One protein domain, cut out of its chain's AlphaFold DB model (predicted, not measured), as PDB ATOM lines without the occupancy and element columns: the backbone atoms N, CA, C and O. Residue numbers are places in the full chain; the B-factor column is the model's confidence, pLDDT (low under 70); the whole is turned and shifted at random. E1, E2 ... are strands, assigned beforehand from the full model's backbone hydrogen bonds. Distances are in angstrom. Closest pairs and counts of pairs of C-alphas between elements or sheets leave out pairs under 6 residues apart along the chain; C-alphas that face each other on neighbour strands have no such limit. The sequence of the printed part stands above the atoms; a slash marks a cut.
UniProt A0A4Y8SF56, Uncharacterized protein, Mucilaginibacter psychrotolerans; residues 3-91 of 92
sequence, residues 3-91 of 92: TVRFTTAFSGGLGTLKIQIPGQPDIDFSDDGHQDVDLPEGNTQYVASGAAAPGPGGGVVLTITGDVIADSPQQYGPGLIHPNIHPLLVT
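What this domain is: This is residues 3 to 91 of the 92 residues of an uncharacterized protein of Mucilaginibacter psychrotolerans (UniProt A0A4Y8SF56). The domain is a long, narrow sandwich: two strongly twisted four-stranded sheets, E3 E2 E5 E8 and E4 E1 E6 E7, lie face to face, and their strands run nearly the same line, at 10 degrees sheet to sheet. E5 and E8 make a long pair in the first sheet, and past its bend of 59 degrees at residue 83 E8 reaches over to the other sheet, where Val 90 comes near Val 4 of E1. The printed part has 89 residues with eight named strands, E1 to E8 in order along the chain, and no named helix, and the class is all strand. Both sheets are antiparallel throughout. The whole is compact, with a radius of gyration of the C-alphas of 12.6 A, and spans 39 by 19 by 18 A, only just a rod.

How they stand to each other: One sheet runs, strand beside strand, E3, residues 27 to 29, E2, residues 16 to 20, E5, residues 42 to 52, and E8, residues 79 to 90. E5 and E8 are antiparallel at 163 degrees, with N 44 and O 88 at 2.8 A and N 81 and O 50 at 2.9 A, within hydrogen-bond range. E2 and E5 are antiparallel, with N 18 and O 49 at 2.8 A. E2 and E3 form a hairpin, with N 19 and O 27 at 2.8 A. The other sheet runs E4, residues 33 to 39, E1, residues 3 to 11, E6, residues 59 to 66, and E7, residues 74 to 76. In E1 and E6, N 7 and O 63 are 2.8 A apart; in E4 and E1, N 6 and O 35 are 2.9 A apart. E6 and E7 form a hairpin, with N 62 and O 74 at 2.8 A. The facing parts of the sheets are 9.6 A centre to centre. Between the sheets the closest C-alphas of E5 and E6 are those of Ala 52 and Gly 59, 5.0 A apart. E3 and E8, the edge strands of their sheet, are apart.

Where its parts are: E1 begins at C-alpha 3, (-139.258, -112.422, -92.207), and is 26.6 A long. E4 measures 19.1 A, E5 30.4 A and E6 23.5 A. E5 begins at C-alpha 42, (-126.803, -111.288, -92.430). E8, 29.9 A, ends at C-alpha 90, (-131.392, -109.716, -90.651).

The domain as a whole: The C-alphas of Glu 41 and Gly 55 are the two farthest apart, at 38.8 A. The printed part has no cut, and no link is long. The mean pLDDT of the printed part is 94.1, and no printed residue is under 70.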
ATOM      1  N   THR A   3    -138.130-113.248 -91.771       94.88
ATOM      2  CA  THR A   3    -139.258-112.422 -92.207       94.88
ATOM      3  C   THR A   3    -139.116-111.020 -91.616       94.88
ATOM      4  O   THR A   3    -139.190-110.811 -90.403       94.88
ATOM      5  N   VAL A   4    -138.929-110.033 -92.493       95.06
ATOM      6  CA  VAL A   4    -138.767-108.621 -92.129       95.06
ATOM      7  C   VAL A   4    -140.005-107.838 -92.540       95.06
ATOM      8  O   VAL A   4    -140.414-107.871 -93.701       95.06
ATOM      9  N   ARG A   5    -140.584-107.096 -91.596       96.06
ATOM     10  CA  ARG A   5    -141.764-106.255 -91.820       96.06
ATOM     11  C   ARG A   5    -141.373-104.792 -91.942       96.06
ATOM     12  O   ARG A   5    -140.889-104.202 -90.977       96.06
ATOM     13  N   PHE A   6    -141.682-104.189 -93.084       96.50
ATOM     14  CA  PHE A   6    -141.590-102.750 -93.325       96.50
ATOM     15  C   PHE A   6    -142.962-102.129 -93.085       96.50
ATOM     16  O   PHE A   6    -143.925-102.551 -93.709       96.50
ATOM     17  N   THR A   7    -143.064-101.151 -92.189       97.06
ATOM     18  CA  THR A   7    -144.318-100.461 -91.846       97.06
ATOM     19  C   THR A   7    -144.172 -98.969 -92.090       97.06
ATOM     20  O   THR A   7    -143.216 -98.368 -91.602       97.06
ATOM     21  N   THR A   8    -145.116 -98.356 -92.795       96.94
ATOM     22  CA  THR A   8    -145.148 -96.915 -93.053       96.94
ATOM     23  C   THR A   8    -146.308 -96.241 -92.344       96.94
ATOM     24  O   THR A   8    -147.409 -96.786 -92.280       96.94
ATOM     25  N   ALA A   9    -146.051 -95.033 -91.853       96.69
ATOM     26  CA  ALA A   9    -147.067 -94.093 -91.406       96.69
ATOM     27  C   ALA A   9    -146.815 -92.726 -92.055       96.69
ATOM     28  O   ALA A   9    -145.732 -92.151 -91.909       96.69
ATOM     29  N   PHE A  10    -147.802 -92.217 -92.777       96.88
ATOM     30  CA  PHE A  10    -147.818 -90.937 -93.462       96.88
ATOM     31  C   PHE A  10    -148.551 -89.900 -92.610       96.88
ATOM     32  O   PHE A  10    -149.476 -90.181 -91.851       96.88
ATOM     33  N   SER A  11    -148.124 -88.651 -92.726       96.06
ATOM     34  CA  SER A  11    -148.731 -87.519 -92.031       96.06
ATOM     35  C   SER A  11    -148.850 -86.328 -92.969       96.06
ATOM     36  O   SER A  11    -148.099 -86.203 -93.937       96.06
ATOM     37  N   GLY A  12    -149.833 -85.462 -92.706       91.00
ATOM     38  CA  GLY A  12    -150.017 -84.203 -93.434       91.00
ATOM     39  C   GLY A  12    -150.579 -84.326 -94.851       91.00
ATOM     40  O   GLY A  12    -150.714 -83.304 -95.521       91.00
ATOM     41  N   GLY A  13    -150.928 -85.532 -95.306       90.94
ATOM     42  CA  GLY A  13    -151.537 -85.785 -96.611       90.94
ATOM     43  C   GLY A  13    -150.946 -87.009 -97.306       90.94
ATOM     44  O   GLY A  13    -150.257 -87.814 -96.687       90.94
ATOM     45  N   LEU A  14    -151.216 -87.125 -98.608       90.75
ATOM     46  CA  LEU A  14    -150.696 -88.207 -99.443       90.75
ATOM     47  C   LEU A  14    -149.178 -88.089 -99.626       90.75
ATOM     48  O   LEU A  14    -148.643 -86.988 -99.788       90.75
ATOM     49  N   GLY A  15    -148.511 -89.236 -99.678       94.19
ATOM     50  CA  GLY A  15    -147.097 -89.349-100.000       94.19
ATOM     51  C   GLY A  15    -146.783 -90.686-100.661       94.19
ATOM     52  O   GLY A  15    -147.667 -91.500-100.907       94.19
ATOM     53  N   THR A  16    -145.511 -90.903-100.961       97.38
ATOM     54  CA  THR A  16    -144.978 -92.173-101.431       97.38
ATOM     55  C   THR A  16    -143.688 -92.511-100.701       97.38
ATOM     56  O   THR A  16    -142.879 -91.628-100.397       97.38
ATOM     57  N   LEU A  17    -143.476 -93.799-100.447       98.12
ATOM     58  CA  LEU A  17    -142.203 -94.331 -99.988       98.12
ATOM     59  C   LEU A  17    -141.896 -95.620-100.741       98.12
ATOM     60  O   LEU A  17    -142.678 -96.563-100.719       98.12
ATOM     61  N   LYS A  18    -140.736 -95.647-101.380       98.38
ATOM     62  CA  LYS A  18    -140.193 -96.787-102.096       98.38
ATOM     63  C   LYS A  18    -138.979 -97.317-101.353       98.38
ATOM     64  O   LYS A  18    -138.036 -96.556-101.111       98.38
ATOM     65  N   ILE A  19    -138.987 -98.610-101.046       97.88
ATOM     66  CA  ILE A  19    -137.859 -99.340-100.466       97.88
ATOM     67  C   ILE A  19    -137.301-100.299-101.511       97.88
ATOM     68  O   ILE A  19    -138.029-101.114-102.076       97.88
ATOM     69  N   GLN A  20    -135.998-100.205-101.761       98.00
ATOM     70  CA  GLN A  20    -135.297-101.062-102.712       98.00
ATOM     71  C   GLN A  20    -134.224-101.862-101.991       98.00
ATOM     72  O   GLN A  20    -133.357-101.285-101.335       98.00
ATOM     73  N   ILE A  21    -134.263-103.182-102.140       96.62
ATOM     74  CA  ILE A  21    -133.296-104.104-101.543       96.62
ATOM     75  C   ILE A  21    -132.646-104.886-102.690       96.62
ATOM     76  O   ILE A  21    -133.367-105.415-103.540       96.62
ATOM     77  N   PRO A  22    -131.306-104.979-102.767       93.50
ATOM     78  CA  PRO A  22    -130.641-105.722-103.830       93.50
ATOM     79  C   PRO A  22    -131.159-107.161-103.944       93.50
ATOM     80  O   PRO A  22    -131.149-107.915-102.974       93.50
ATOM     81  N   GLY A  23    -131.594-107.546-105.145       91.81
ATOM     82  CA  GLY A  23    -132.097-108.894-105.423       91.81
ATOM     83  C   GLY A  23    -133.540-109.160-104.986       91.81
ATOM     84  O   GLY A  23    -133.994-110.290-105.138       91.81
ATOM     85  N   GLN A  24    -134.262-108.152-104.488       94.81
ATOM     86  CA  GLN A  24    -135.681-108.245-104.141       94.81
ATOM     87  C   GLN A  24    -136.533-107.334-105.035       94.81
ATOM     88  O   GLN A  24    -136.013-106.359-105.586       94.81
ATOM     89  N   PRO A  25    -137.837-107.624-105.187       96.25
ATOM     90  CA  PRO A  25    -138.786-106.672-105.748       96.25
ATOM     91  C   PRO A  25    -138.818-105.371-104.942       96.25
ATOM     92  O   PRO A  25    -138.604-105.372-103.728       96.25
ATOM     93  N   ASP A  26    -139.122-104.271-105.624       96.94
ATOM     94  CA  ASP A  26    -139.363-102.992-104.963       96.94
ATOM     95  C   ASP A  26    -140.602-103.085-104.049       96.94
ATOM     96  O   ASP A  26    -141.581-103.766-104.368       96.94
ATOM     97  N   ILE A  27    -140.551-102.387-102.916       97.62
ATOM     98  CA  ILE A  27    -141.652-102.266-101.955       97.62
ATOM     99  C   ILE A  27    -142.151-100.825-102.039       97.62
ATOM    100  O   ILE A  27    -141.420 -99.900-101.679       97.62
ATOM    101  N   ASP A  28    -143.378-100.631-102.512       97.81
ATOM    102  CA  ASP A  28    -143.954 -99.307-102.735       97.81
ATOM    103  C   ASP A  28    -145.142 -99.064-101.794       97.81
ATOM    104  O   ASP A  28    -146.123 -99.807-101.793       97.81
ATOM    105  N   PHE A  29    -145.076 -97.975-101.034       98.06
ATOM    106  CA  PHE A  29    -146.158 -97.476-100.192       98.06
ATOM    107  C   PHE A  29    -146.670 -96.146-100.738       98.06
ATOM    108  O   PHE A  29    -145.883 -95.257-101.069       98.06
ATOM    109  N   SER A  30    -147.990 -95.990-100.787       96.06
ATOM    110  CA  SER A  30    -148.670 -94.719-101.088       96.06
ATOM    111  C   SER A  30    -149.575 -94.233 -99.949       96.06
ATOM    112  O   SER A  30    -150.259 -93.223-100.098       96.06
ATOM    113  N   ASP A  31    -149.634 -94.998 -98.857       94.75
ATOM    114  CA  ASP A  31    -150.438 -94.748 -97.664       94.75
ATOM    115  C   ASP A  31    -149.875 -95.562 -96.484       94.75
ATOM    116  O   ASP A  31    -148.910 -96.326 -96.637       94.75
ATOM    117  N   ASP A  32    -150.475 -95.410 -95.310       96.38
ATOM    118  CA  ASP A  32    -150.187 -96.216 -94.129       96.38
ATOM    119  C   ASP A  32    -150.328 -97.708 -94.438       96.38
ATOM    120  O   ASP A  32    -151.288 -98.158 -95.071       96.38
ATOM    121  N   GLY A  33    -149.383 -98.510 -93.962       96.75
ATOM    122  CA  GLY A  33    -149.432 -99.937 -94.231       96.75
ATOM    123  C   GLY A  33    -148.187-100.675 -93.804       96.75
ATOM    124  O   GLY A  33    -147.279-100.115 -93.196       96.75
ATOM    125  N   HIS A  34    -148.163-101.964 -94.118       97.56
ATOM    126  CA  HIS A  34    -146.983-102.786 -93.934       97.56
ATOM    127  C   HIS A  34    -146.841-103.810 -95.051       97.56
ATOM    128  O   HIS A  34    -147.825-104.199 -95.683       97.56
ATOM    129  N   GLN A  35    -145.608-104.255 -95.260       97.94
ATOM    130  CA  GLN A  35    -145.278-105.348 -96.156       97.94
ATOM    131  C   GLN A  35    -144.198-106.225 -95.527       97.94
ATOM    132  O   GLN A  35    -143.189-105.722 -95.023       97.94
ATOM    133  N   ASP A  36    -144.427-107.533 -95.584       96.56
ATOM    134  CA  ASP A  36    -143.502-108.548 -95.093       96.56
ATOM    135  C   ASP A  36    -142.669-109.076 -96.262       96.56
ATOM    136  O   ASP A  36    -143.194-109.331 -97.350       96.56
ATOM    137  N   VAL A  37    -141.365-109.221 -96.039       95.31
ATOM    138  CA  VAL A  37    -140.413-109.714 -97.033       95.31
ATOM    139  C   VAL A  37    -139.473-110.711 -96.378       95.31
ATOM    140  O   VAL A  37    -138.866-110.426 -95.346       95.31
ATOM    141  N   ASP A  38    -139.315-111.868 -97.014       94.94
ATOM    142  CA  ASP A  38    -138.327-112.857 -96.604       94.94
ATOM    143  C   ASP A  38    -136.951-112.473 -97.146       94.94
ATOM    144  O   ASP A  38    -136.721-112.412 -98.360       94.94
ATOM    145  N   LEU A  39    -136.018-112.219 -96.232       94.12
ATOM    146  CA  LEU A  39    -134.656-111.815 -96.549       94.12
ATOM    147  C   LEU A  39    -133.644-112.882 -96.106       94.12
ATOM    148  O   LEU A  39    -133.861-113.603 -95.122       94.12
ATOM    149  N   PRO A  40    -132.516-113.025 -96.826       93.56
ATOM    150  CA  PRO A  40    -131.413-113.849 -96.354       93.56
ATOM    151  C   PRO A  40    -130.834-113.267 -95.059       93.56
ATOM    152  O   PRO A  40    -130.804-112.052 -94.873       93.56
ATOM    153  N   GLU A  41    -130.362-114.147 -94.178       94.19
ATOM    154  CA  GLU A  41    -129.689-113.748 -92.942       94.19
ATOM    155  C   GLU A  41    -128.390-112.987 -93.250       94.19
ATOM    156  O   GLU A  41    -127.692-113.280 -94.228       94.19
ATOM    157  N   GLY A  42    -128.049-112.039 -92.378       93.31
ATOM    158  CA  GLY A  42    -126.803-111.288 -92.430       93.31
ATOM    159  C   GLY A  42    -126.996-109.818 -92.786       93.31
ATOM    160  O   GLY A  42    -128.084-109.249 -92.682       93.31
ATOM    161  N   ASN A  43    -125.888-109.180 -93.165       92.81
ATOM    162  CA  ASN A  43    -125.864-107.761 -93.497       92.81
ATOM    163  C   ASN A  43    -126.350-107.534 -94.931       92.81
ATOM    164  O   ASN A  43    -125.726-107.996 -95.888       92.81
ATOM    165  N   THR A  44    -127.400-106.736 -95.070       92.25
ATOM    166  CA  THR A  44    -127.858-106.171 -96.336       92.25
ATOM    167  C   THR A  44    -127.990-104.649 -96.219       92.25
ATOM    168  O   THR A  44    -127.664-104.037 -95.197       92.25
ATOM    169  N   GLN A  45    -128.419-104.014 -97.300       94.19
ATOM    170  CA  GLN A  45    -128.744-102.597 -97.346       94.19
ATOM    171  C   GLN A  45    -130.074-102.417 -98.059       94.19
ATOM    172  O   GLN A  45    -130.419-103.199 -98.948       94.19
ATOM    173  N   TYR A  46    -130.790-101.360 -97.703       95.50
ATOM    174  CA  TYR A  46    -131.943-100.904 -98.463       95.50
ATOM    175  C   TYR A  46    -131.801 -99.428 -98.816       95.50
ATOM    176  O   TYR A  46    -131.132 -98.664 -98.119       95.50
ATOM    177  N   VAL A  47    -132.441 -99.031 -99.909       97.75
ATOM    178  CA  VAL A  47    -132.555 -97.638-100.334       97.75
ATOM    179  C   VAL A  47    -133.984 -97.186-100.107       97.75
ATOM    180  O   VAL A  47    -134.903 -97.809-100.630       97.75
ATOM    181  N   ALA A  48    -134.170 -96.108 -99.354       97.62
ATOM    182  CA  ALA A  48    -135.461 -95.454 -99.194       97.62
ATOM    183  C   ALA A  48    -135.509 -94.168-100.026       97.62
ATOM    184  O   ALA A  48    -134.577 -93.362 -99.986       97.62
ATOM    185  N   SER A  49    -136.585 -93.974-100.784       98.38
ATOM    186  CA  SER A  49    -136.828 -92.768-101.589       98.38
ATOM    187  C   SER A  49    -138.326 -92.519-101.756       98.38
ATOM    188  O   SER A  49    -139.124 -93.413-101.498       98.38
ATOM    189  N   GLY A  50    -138.731 -91.324-102.182       97.69
ATOM    190  CA  GLY A  50    -140.147 -91.011-102.383       97.69
ATOM    191  C   GLY A  50    -140.473 -89.540-102.165       97.69
ATOM    192  O   GLY A  50    -139.643 -88.661-102.412       97.69
ATOM    193  N   ALA A  51    -141.688 -89.266-101.701       97.19
ATOM    194  CA  ALA A  51    -142.143 -87.918-101.393       97.19
ATOM    195  C   ALA A  51    -143.165 -87.931-100.253       97.19
ATOM    196  O   ALA A  51    -144.187 -88.598-100.339       97.19
ATOM    197  N   ALA A  52    -142.932 -87.147 -99.210       96.69
ATOM    198  CA  ALA A  52    -143.938 -86.857 -98.199       96.69
ATOM    199  C   ALA A  52    -144.826 -85.682 -98.641       96.69
ATOM    200  O   ALA A  52    -144.422 -84.859 -99.472       96.69
ATOM    201  N   ALA A  53    -146.003 -85.551 -98.026       94.88
ATOM    202  CA  ALA A  53    -146.862 -84.390 -98.231       94.88
ATOM    203  C   ALA A  53    -146.084 -83.075 -97.991       94.88
ATOM    204  O   ALA A  53    -145.282 -82.987 -97.054       94.88
ATOM    205  N   PRO A  54    -146.275 -82.036 -98.823       89.88
ATOM    206  CA  PRO A  54    -145.603 -80.761 -98.619       89.88
ATOM    207  C   PRO A  54    -146.216 -80.004 -97.429       89.88
ATOM    208  O   PRO A  54    -147.433 -79.880 -97.321       89.88
ATOM    209  N   GLY A  55    -145.372 -79.428 -96.571       88.88
ATOM    210  CA  GLY A  55    -145.786 -78.531 -95.485       88.88
ATOM    211  C   GLY A  55    -145.438 -79.029 -94.074       88.88
ATOM    212  O   GLY A  55    -144.974 -80.149 -93.910       88.88
ATOM    213  N   PRO A  56    -145.646 -78.209 -93.027       84.44
ATOM    214  CA  PRO A  56    -145.103 -78.461 -91.684       84.44
ATOM    215  C   PRO A  56    -145.641 -79.708 -90.968       84.44
ATOM    216  O   PRO A  56    -145.032 -80.159 -90.007       84.44
ATOM    217  N   GLY A  57    -146.789 -80.235 -91.404       89.06
ATOM    218  CA  GLY A  57    -147.371 -81.477 -90.881       89.06
ATOM    219  C   GLY A  57    -147.096 -82.705 -91.749       89.06
ATOM    220  O   GLY A  57    -147.624 -83.766 -91.442       89.06
ATOM    221  N   GLY A  58    -146.352 -82.540 -92.847       93.44
ATOM    222  CA  GLY A  58    -146.033 -83.598 -93.792       93.44
ATOM    223  C   GLY A  58    -144.837 -84.429 -93.350       93.44
ATOM    224  O   GLY A  58    -143.817 -83.879 -92.938       93.44
ATOM    225  N   GLY A  59    -144.935 -85.747 -93.475       96.25
ATOM    226  CA  GLY A  59    -143.823 -86.638 -93.159       96.25
ATOM    227  C   GLY A  59    -144.171 -88.107 -93.335       96.25
ATOM    228  O   GLY A  59    -145.346 -88.465 -93.431       96.25
ATOM    229  N   VAL A  60    -143.136 -88.945 -93.356       97.38
ATOM    230  CA  VAL A  60    -143.252 -90.407 -93.405       97.38
ATOM    231  C   VAL A  60    -142.374 -91.012 -92.325       97.38
ATOM    232  O   VAL A  60    -141.199 -90.663 -92.205       97.38
ATOM    233  N   VAL A  61    -142.924 -91.943 -91.559       96.62
ATOM    234  CA  VAL A  61    -142.170 -92.787 -90.635       96.62
ATOM    235  C   VAL A  61    -142.133 -94.198 -91.202       96.62
ATOM    236  O   VAL A  61    -143.181 -94.785 -91.453       96.62
ATOM    237  N   LEU A  62    -140.935 -94.740 -91.390       96.75
ATOM    238  CA  LEU A  62    -140.702 -96.138 -91.733       96.75
ATOM    239  C   LEU A  62    -140.220 -96.875 -90.489       96.75
ATOM    240  O   LEU A  62    -139.182 -96.524 -89.942       96.75
ATOM    241  N   THR A  63    -140.926 -97.920 -90.080       96.00
ATOM    242  CA  THR A  63    -140.508 -98.826 -89.005       96.00
ATOM    243  C   THR A  63    -140.202-100.191 -89.600       96.00
ATOM    244  O   THR A  63    -140.992-100.710 -90.386       96.00
ATOM    245  N   ILE A  64    -139.064-100.773 -89.232       95.38
ATOM    246  CA  ILE A  64    -138.659-102.113 -89.661       95.38
ATOM    247  C   ILE A  64    -138.635-102.999 -88.424       95.38
ATOM    248  O   ILE A  64    -138.021-102.610 -87.438       95.38
ATOM    249  N   THR A  65    -139.318-104.141 -88.481       94.62
ATOM    250  CA  THR A  65    -139.468-105.088 -87.362       94.62
ATOM    251  C   THR A  65    -139.336-106.533 -87.847       94.62
ATOM    252  O   THR A  65    -139.253-106.781 -89.055       94.62
ATOM    253  N   GLY A  66    -139.368-107.484 -86.913       93.50
ATOM    254  CA  GLY A  66    -139.301-108.918 -87.187       93.50
ATOM    255  C   GLY A  66    -137.897-109.450 -86.951       93.50
ATOM    256  O   GLY A  66    -137.279-109.151 -85.931       93.50
ATOM    257  N   ASP A  67    -137.402-110.207 -87.918       94.38
ATOM    258  CA  ASP A  67    -136.124-110.913 -87.880       94.38
ATOM    259  C   ASP A  67    -134.940-109.956 -88.143       94.38
ATOM    260  O   ASP A  67    -134.218-110.082 -89.132       94.38
ATOM    261  N   VAL A  68    -134.769-108.932 -87.293       92.62
ATOM    262  CA  VAL A  68    -133.740-107.879 -87.404       92.62
ATOM    263  C   VAL A  68    -133.146-107.493 -86.043       92.62
ATOM    264  O   VAL A  68    -133.821-107.533 -85.019       92.62
ATOM    265  N   ILE A  69    -131.882-107.046 -86.020       83.25
ATOM    266  CA  ILE A  69    -131.167-106.744 -84.758       83.25
ATOM    267  C   ILE A  69    -131.644-105.475 -84.029       83.25
ATOM    268  O   ILE A  69    -131.349-105.305 -82.845       83.25
ATOM    269  N   ALA A  70    -132.365-104.575 -84.701       72.44
ATOM    270  CA  ALA A  70    -132.947-103.403 -84.057       72.44
ATOM    271  C   ALA A  70    -134.116-102.822 -84.856       72.44
ATOM    272  O   ALA A  70    -133.980-102.543 -86.051       72.44
ATOM    273  N   ASP A  71    -135.204-102.522 -84.148       70.12
ATOM    274  CA  ASP A  71    -136.264-101.645 -84.633       70.12
ATOM    275  C   ASP A  71    -135.701-100.221 -84.743       70.12
ATOM    276  O   ASP A  71    -135.519 -99.518 -83.747       70.12
ATOM    277  N   SER A  72    -135.370 -99.792 -85.960       70.88
ATOM    278  CA  SER A  72    -134.803 -98.463 -86.206       70.88
ATOM    279  C   SER A  72    -135.754 -97.638 -87.066       70.88
ATOM    280  O   SER A  72    -135.703 -97.739 -88.299       70.88
ATOM    281  N   PRO A  73    -136.652 -96.839 -86.454       85.50
ATOM    282  CA  PRO A  73    -137.570 -96.017 -87.217       85.50
ATOM    283  C   PRO A  73    -136.793 -94.947 -87.988       85.50
ATOM    284  O   PRO A  73    -136.030 -94.174 -87.408       85.50
ATOM    285  N   GLN A  74    -137.009 -94.881 -89.299       93.94
ATOM    286  CA  GLN A  74    -136.526 -93.792 -90.140       93.94
ATOM    287  C   GLN A  74    -137.630 -92.753 -90.288       93.94
ATOM    288  O   GLN A  74    -138.767 -93.089 -90.614       93.94
ATOM    289  N   GLN A  75    -137.296 -91.489 -90.047       95.06
ATOM    290  CA  GLN A  75    -138.231 -90.378 -90.196       95.06
ATOM    291  C   GLN A  75    -137.807 -89.507 -91.368       95.06
ATOM    292  O   GLN A  75    -136.668 -89.041 -91.437       95.06
ATOM    293  N   TYR A  76    -138.751 -89.261 -92.263       95.69
ATOM    294  CA  TYR A  76    -138.582 -88.396 -93.414       95.69
ATOM    295  C   TYR A  76    -139.506 -87.191 -93.264       95.69
ATOM    296  O   TYR A  76    -140.713 -87.337 -93.064       95.69
ATOM    297  N   GLY A  77    -138.916 -85.997 -93.329       95.31
ATOM    298  CA  GLY A  77    -139.652 -84.737 -93.287       95.31
ATOM    299  C   GLY A  77    -140.471 -84.480 -94.559       95.31
ATOM    300  O   GLY A  77    -140.490 -85.309 -95.472       95.31
ATOM    301  N   PRO A  78    -141.136 -83.319 -94.644       96.69
ATOM    302  CA  PRO A  78    -141.999 -82.991 -95.768       96.69
ATOM    303  C   PRO A  78    -141.221 -82.809 -97.076       96.69
ATOM    304  O   PRO A  78    -140.084 -82.335 -97.084       96.69
ATOM    305  N   GLY A  79    -141.888 -83.088 -98.198       95.56
ATOM    306  CA  GLY A  79    -141.321 -82.924 -99.535       95.56
ATOM    307  C   GLY A  79    -140.543 -84.147-100.022       95.56
ATOM    308  O   GLY A  79    -140.870 -85.284 -99.691       95.56
ATOM    309  N   LEU A  80    -139.550 -83.918-100.883       96.94
ATOM    310  CA  LEU A  80    -138.831 -85.000-101.552       96.94
ATOM    311  C   LEU A  80    -137.935 -85.772-100.583       96.94
ATOM    312  O   LEU A  80    -137.110 -85.198 -99.873       96.94
ATOM    313  N   ILE A  81    -138.052 -87.094-100.640       97.44
ATOM    314  CA  ILE A  81    -137.176 -88.032 -99.951       97.44
ATOM    315  C   ILE A  81    -136.153 -88.501-100.980       97.44
ATOM    316  O   ILE A  81    -136.423 -89.382-101.802       97.44
ATOM    317  N   HIS A  82    -134.979 -87.871-100.971       96.62
ATOM    318  CA  HIS A  82    -133.878 -88.299-101.828       96.62
ATOM    319  C   HIS A  82    -133.435 -89.726-101.466       96.62
ATOM    320  O   HIS A  82    -133.516 -90.091-100.293       96.62
ATOM    321  N   PRO A  83    -132.954 -90.520-102.442       97.38
ATOM    322  CA  PRO A  83    -132.462 -91.868-102.184       97.38
ATOM    323  C   PRO A  83    -131.411 -91.897-101.071       97.38
ATOM    324  O   PRO A  83    -130.332 -91.324-101.220       97.38
ATOM    325  N   ASN A  84    -131.731 -92.586 -99.977       94.50
ATOM    326  CA  ASN A  84    -130.858 -92.750 -98.820       94.50
ATOM    327  C   ASN A  84    -130.624 -94.236 -98.549       94.50
ATOM    328  O   ASN A  84    -131.570 -95.022 -98.499       94.50
ATOM    329  N   ILE A  85    -129.354 -94.609 -98.386       95.50
ATOM    330  CA  ILE A  85    -128.929 -95.986 -98.126       95.50
ATOM    331  C   ILE A  85    -128.909 -96.220 -96.618       95.50
ATOM    332  O   ILE A  85    -128.273 -95.466 -95.879       95.50
ATOM    333  N   HIS A  86    -129.547 -97.297 -96.175       94.12
ATOM    334  CA  HIS A  86    -129.604 -97.701 -94.779       94.12
ATOM    335  C   HIS A  86    -129.094 -99.143 -94.618       94.12
ATOM    336  O   HIS A  86    -129.450-100.012 -95.422       94.12
ATOM    337  N   PRO A  87    -128.258 -99.422 -93.602       93.38
ATOM    338  CA  PRO A  87    -127.880-100.788 -93.274       93.38
ATOM    339  C   PRO A  87    -129.066-101.535 -92.659       93.38
ATOM    340  O   PRO A  87    -129.851-100.960 -91.904       93.38
ATOM    341  N   LEU A  88    -129.156-102.831 -92.943       92.44
ATOM    342  CA  LEU A  88    -130.137-103.732 -92.352       92.44
ATOM    343  C   LEU A  88    -129.448-105.051 -92.014       92.44
ATOM    344  O   LEU A  88    -128.828-105.666 -92.879       92.44
ATOM    345  N   LEU A  89    -129.547-105.475 -90.758       93.62
ATOM    346  CA  LEU A  89    -129.006-106.748 -90.296       93.62
ATOM    347  C   LEU A  89    -130.165-107.672 -89.942       93.62
ATOM    348  O   LEU A  89    -130.869-107.424 -88.964       93.62
ATOM    349  N   VAL A  90    -130.340-108.703 -90.767       93.69
ATOM    350  CA  VAL A  90    -131.392-109.716 -90.651       93.69
ATOM    351  C   VAL A  90    -130.892-110.866 -89.776       93.69
ATOM    352  O   VAL A  90    -129.789-111.373 -90.004       93.69
ATOM    353  N   THR A  91    -131.698-111.277 -88.800       90.25
ATOM    354  CA  THR A  91    -131.398-112.314 -87.799       90.25
ATOM    355  C   THR A  91    -132.506-113.354 -87.730       90.25
ATOM    356  O   THR A  91    -133.660-112.963 -87.721       90.25
TER     357      THR A  91